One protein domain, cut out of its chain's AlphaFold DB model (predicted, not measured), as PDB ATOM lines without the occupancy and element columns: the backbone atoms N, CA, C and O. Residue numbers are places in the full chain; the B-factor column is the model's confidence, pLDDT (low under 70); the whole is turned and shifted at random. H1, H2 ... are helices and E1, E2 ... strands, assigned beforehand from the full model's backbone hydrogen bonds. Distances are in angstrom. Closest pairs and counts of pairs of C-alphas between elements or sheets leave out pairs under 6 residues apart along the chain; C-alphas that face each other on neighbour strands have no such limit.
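This is residues 3 to 43 of the 67 residues of the protein "CENP-V/GFA domain-containing protein" of Methylobacter tundripaludum (UniProt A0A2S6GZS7). With little regular structure, the chain makes an open, flat arch: one arm is a loop folded back on E1, residues 5 to 10 sticking out, and the other is the antiparallel two-strand ribbon E2 - E3 with H1 at its end. The printed part has 41 residues, 16 of them in named elements, in the order E1, E2, H1, E3, mixed in class. It is loose, radius of gyration of the C-alphas 11.9 A, spanning 29 by 27 by 11 A.

Start at residues 3 to 4, paired antiparallel with residues 11 to 12 of E1, residues 11 to 13, which pairs with no named strand. E1 is apart from E2, residues 22 to 24, H1, residues 27 to 33, and E3, residues 38 to 40. E2 and E3 are antiparallel at 141 degrees; look for N 22 and O 40, 2.8 A apart, within hydrogen-bond range. The closest C-alphas of H1 and E3, Cys 29 and Ala 38, are 5.8 A apart. In H1 every O i to N i+4 pair is within hydrogen-bond range.

Find C-alpha 11 at (135.113, 145.034, 104.358), where E1 begins its 7.2 A. E2 covers 6.4 A, H1 10.1 A and E3 6.1 A, ending at C-alpha 40, (150.964, 150.174, 99.719).

The C-alphas farthest apart, Asp 15 and Arg 27, are 29.9 A apart. The printed part has no cut and no long link, and no printed residue is under 70 in pLDDT.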
ATOM      1  N   GLY A   3     140.420 142.375 105.145       88.31
ATOM      2  CA  GLY A   3     140.669 143.739 105.592       88.31
ATOM      3  C   GLY A   3     139.376 144.536 105.716       88.31
ATOM      4  O   GLY A   3     138.338 144.164 105.177       88.31
ATOM      5  N   SER A   4     139.439 145.640 106.451       91.69
ATOM      6  CA  SER A   4     138.308 146.545 106.634       91.69
ATOM      7  C   SER A   4     138.779 147.990 106.769       91.69
ATOM      8  O   SER A   4     139.953 148.256 107.051       91.69
ATOM      9  N   CYS A   5     137.866 148.942 106.590       92.19
ATOM     10  CA  CYS A   5     138.105 150.313 107.030       92.19
ATOM     11  C   CYS A   5     138.063 150.401 108.569       92.19
ATOM     12  O   CYS A   5     137.524 149.521 109.243       92.19
ATOM     13  N   LEU A   6     138.612 151.484 109.136       89.38
ATOM     14  CA  LEU A   6     138.726 151.652 110.592       89.38
ATOM     15  C   LEU A   6     137.368 151.645 111.314       89.38
ATOM     16  O   LEU A   6     137.283 151.184 112.446       89.38
ATOM     17  N   CYS A   7     136.305 152.140 110.671       95.06
ATOM     18  CA  CYS A   7     134.958 152.126 111.246       95.06
ATOM     19  C   CYS A   7     134.200 150.806 111.026       95.06
ATOM     20  O   CYS A   7     133.098 150.663 111.545       95.06
ATOM     21  N   GLY A   8     134.750 149.867 110.250       92.50
ATOM     22  CA  GLY A   8     134.125 148.575 109.950       92.50
ATOM     23  C   GLY A   8     132.976 148.614 108.935       92.50
ATOM     24  O   GLY A   8     132.436 147.571 108.606       92.50
ATOM     25  N   ALA A   9     132.604 149.783 108.401       93.62
ATOM     26  CA  ALA A   9     131.516 149.892 107.421       93.62
ATOM     27  C   ALA A   9     131.862 149.308 106.036       93.62
ATOM     28  O   ALA A   9     130.970 149.062 105.229       93.62
ATOM     29  N   VAL A  10     133.152 149.126 105.748       89.12
ATOM     30  CA  VAL A  10     133.668 148.565 104.498       89.12
ATOM     31  C   VAL A  10     134.582 147.405 104.847       89.12
ATOM     32  O   VAL A  10     135.519 147.573 105.629       89.12
ATOM     33  N   GLU A  11     134.335 146.262 104.223       89.62
ATOM     34  CA  GLU A  11     135.113 145.034 104.358       89.62
ATOM     35  C   GLU A  11     135.514 144.545 102.965       89.62
ATOM     36  O   GLU A  11     134.780 144.735 101.995       89.62
ATOM     37  N   TYR A  12     136.694 143.943 102.857       82.56
ATOM     38  CA  TYR A  12     137.209 143.384 101.612       82.56
ATOM     39  C   TYR A  12     138.059 142.142 101.887       82.56
ATOM     40  O   TYR A  12     138.603 141.949 102.978       82.56
ATOM     41  N   GLU A  13     138.195 141.300 100.872       84.88
ATOM     42  CA  GLU A  13     139.035 140.110 100.894       84.88
ATOM     43  C   GLU A  13     139.894 140.081  99.626       84.88
ATOM     44  O   GLU A  13     139.416 140.415  98.548       84.88
ATOM     45  N   ILE A  14     141.176 139.751  99.786       80.25
ATOM     46  CA  ILE A  14     142.152 139.608  98.696       80.25
ATOM     47  C   ILE A  14     142.775 138.215  98.753       80.25
ATOM     48  O   ILE A  14     143.116 137.747  99.843       80.25
ATOM     49  N   ASP A  15     142.966 137.559  97.616       84.00
ATOM     50  CA  ASP A  15     143.505 136.194  97.587       84.00
ATOM     51  C   ASP A  15     145.024 136.168  97.787       84.00
ATOM     52  O   ASP A  15     145.536 135.398  98.607       84.00
ATOM     53  N   SER A  16     145.746 137.068  97.115       83.06
ATOM     54  CA  SER A  16     147.202 137.186  97.203       83.06
ATOM     55  C   SER A  16     147.697 138.619  97.011       83.06
ATOM     56  O   SER A  16     146.964 139.524  96.620       83.06
ATOM     57  N   ILE A  17     148.978 138.822  97.324       83.38
ATOM     58  CA  ILE A  17     149.720 140.044  97.022       83.38
ATOM     59  C   ILE A  17     150.862 139.645  96.089       83.38
ATOM     60  O   ILE A  17     151.645 138.757  96.426       83.38
ATOM     61  N   ASP A  18     150.974 140.323  94.949       81.69
ATOM     62  CA  ASP A  18     151.917 139.939  93.889       81.69
ATOM     63  C   ASP A  18     153.254 140.685  93.975       81.69
ATOM     64  O   ASP A  18     154.230 140.301  93.332       81.69
ATOM     65  N   MET A  19     153.317 141.751  94.777       80.12
ATOM     66  CA  MET A  19     154.510 142.578  94.954       80.12
ATOM     67  C   MET A  19     154.806 142.857  96.430       80.12
ATOM     68  O   MET A  19     153.887 142.919  97.247       80.12
ATOM     69  N   PRO A  20     156.073 143.112  96.797       85.19
ATOM     70  CA  PRO A  20     156.412 143.519  98.153       85.19
ATOM     71  C   PRO A  20     155.623 144.751  98.601       85.19
ATOM     72  O   PRO A  20     155.381 145.678  97.823       85.19
ATOM     73  N   VAL A  21     155.278 144.784  99.886       89.56
ATOM     74  CA  VAL A  21     154.723 145.986 100.511       89.56
ATOM     75  C   VAL A  21     155.768 147.099 100.443       89.56
ATOM     76  O   VAL A  21     156.912 146.920 100.861       89.56
ATOM     77  N   ALA A  22     155.365 148.254  99.928       91.19
ATOM     78  CA  ALA A  22     156.179 149.454  99.815       91.19
ATOM     79  C   ALA A  22     155.641 150.573 100.719       91.19
ATOM     80  O   ALA A  22     154.468 150.585 101.097       91.19
ATOM     81  N   HIS A  23     156.497 151.544 101.041       94.38
ATOM     82  CA  HIS A  23     156.118 152.743 101.786       94.38
ATOM     83  C   HIS A  23     156.252 153.976 100.893       94.38
ATOM     84  O   HIS A  23     157.351 154.380 100.515       94.38
ATOM     85  N   CYS A  24     155.118 154.572 100.526       94.50
ATOM     86  CA  CYS A  24     155.084 155.773  99.702       94.50
ATOM     87  C   CYS A  24     155.168 157.032 100.574       94.50
ATOM     88  O   CYS A  24     154.338 157.246 101.458       94.50
ATOM     89  N   HIS A  25     156.140 157.895 100.274       96.69
ATOM     90  CA  HIS A  25     156.411 159.139 101.004       96.69
ATOM     91  C   HIS A  25     155.935 160.403 100.269       96.69
ATOM     92  O   HIS A  25     156.309 161.514 100.643       96.69
ATOM     93  N   CYS A  26     155.152 160.276  99.192       96.12
ATOM     94  CA  CYS A  26     154.717 161.449  98.438       96.12
ATOM     95  C   CYS A  26     153.738 162.314  99.256       96.12
ATOM     96  O   CYS A  26     153.028 161.828 100.140       96.12
ATOM     97  N   ARG A  27     153.666 163.615  98.939       97.12
ATOM     98  CA  ARG A  27     152.800 164.572  99.656       97.12
ATOM     99  C   ARG A  27     151.324 164.175  99.638       97.12
ATOM    100  O   ARG A  27     150.641 164.355 100.641       97.12
ATOM    101  N   THR A  28     150.847 163.613  98.529       96.38
ATOM    102  CA  THR A  28     149.462 163.143  98.397       96.38
ATOM    103  C   THR A  28     149.162 162.023  99.387       96.38
ATOM    104  O   THR A  28     148.199 162.126 100.139       96.38
ATOM    105  N   CYS A  29     150.015 160.996  99.454       94.81
ATOM    106  CA  CYS A  29     149.849 159.878 100.383       94.81
ATOM    107  C   CYS A  29     149.974 160.321 101.844       94.81
ATOM    108  O   CYS A  29     149.167 159.908 102.672       94.81
ATOM    109  N   GLN A  30     150.915 161.217 102.158       96.12
ATOM    110  CA  GLN A  30     151.019 161.785 103.506       96.12
ATOM    111  C   GLN A  30     149.723 162.479 103.931       96.12
ATOM    112  O   GLN A  30     149.229 162.258 105.035       96.12
ATOM    113  N   LYS A  31     149.148 163.298 103.040       96.44
ATOM    114  CA  LYS A  31     147.905 164.028 103.307       96.44
ATOM    115  C   LYS A  31     146.704 163.089 103.429       96.44
ATOM    116  O   LYS A  31     145.912 163.261 104.348       96.44
ATOM    117  N   ALA A  32     146.575 162.117 102.528       93.62
ATOM    118  CA  ALA A  32     145.444 161.190 102.503       93.62
ATOM    119  C   ALA A  32     145.384 160.297 103.753       93.62
ATOM    120  O   ALA A  32     144.304 160.052 104.276       93.62
ATOM    121  N   HIS A  33     146.541 159.846 104.245       91.81
ATOM    122  CA  HIS A  33     146.622 158.943 105.397       91.81
ATOM    123  C   HIS A  33     146.939 159.650 106.722       91.81
ATOM    124  O   HIS A  33     147.022 158.983 107.749       91.81
ATOM    125  N   ALA A  34     147.143 160.973 106.708       94.56
ATOM    126  CA  ALA A  34     147.595 161.757 107.862       94.56
ATOM    127  C   ALA A  34     148.824 161.140 108.571       94.56
ATOM    128  O   ALA A  34     148.920 161.133 109.798       94.56
ATOM    129  N   ALA A  35     149.767 160.609 107.787       94.88
ATOM    130  CA  ALA A  35     150.934 159.866 108.264       94.88
ATOM    131  C   ALA A  35     152.203 160.239 107.480       94.88
ATOM    132  O   ALA A  35     152.138 160.846 106.411       94.88
ATOM    133  N   LEU A  36     153.381 159.860 107.992       95.62
ATOM    134  CA  LEU A  36     154.671 160.116 107.321       95.62
ATOM    135  C   LEU A  36     154.823 159.353 105.994       95.62
ATOM    136  O   LEU A  36     155.572 159.777 105.109       95.62
ATOM    137  N   PHE A  37     154.125 158.228 105.866       95.19
ATOM    138  CA  PHE A  37     154.065 157.407 104.667       95.19
ATOM    139  C   PHE A  37     152.769 156.603 104.628       95.19
ATOM    140  O   PHE A  37     152.118 156.402 105.652       95.19
ATOM    141  N   ALA A  38     152.433 156.116 103.437       93.94
ATOM    142  CA  ALA A  38     151.387 155.124 103.242       93.94
ATOM    143  C   ALA A  38     152.016 153.768 102.913       93.94
ATOM    144  O   ALA A  38     152.864 153.682 102.024       93.94
ATOM    145  N   SER A  39     151.597 152.716 103.613       92.12
ATOM    146  CA  SER A  39     151.924 151.338 103.242       92.12
ATOM    147  C   SER A  39     151.040 150.911 102.077       92.12
ATOM    148  O   SER A  39     149.819 150.897 102.203       92.12
ATOM    149  N   THR A  40     151.652 150.574 100.947       87.38
ATOM    150  CA  THR A  40     150.964 150.174  99.719       87.38
ATOM    151  C   THR A  40     151.450 148.802  99.291       87.38
ATOM    152  O   THR A  40     152.656 148.565  99.249       87.38
ATOM    153  N   ALA A  41     150.533 147.918  98.930       85.56
ATOM    154  CA  ALA A  41     150.845 146.651  98.290       85.56
ATOM    155  C   ALA A  41     150.251 146.678  96.882       85.56
ATOM    156  O   ALA A  41     149.146 147.193  96.700       85.56
ATOM    157  N   ALA A  42     150.986 146.170  95.895       76.62
ATOM    158  CA  ALA A  42     150.423 145.991  94.565       76.62
ATOM    159  C   ALA A  42     149.865 144.572  94.438       76.62
ATOM    160  O   ALA A  42     150.479 143.600  94.879       76.62
ATOM    161  N   MET A  43     148.707 144.492  93.806       70.50
ATOM    162  CA  MET A  43     148.083 143.268  93.329       70.50
ATOM    163  C   MET A  43     147.766 143.474  91.852       70.50
ATOM    164  O   MET A  43     147.520 144.609  91.420       70.50
TER     165      MET A  43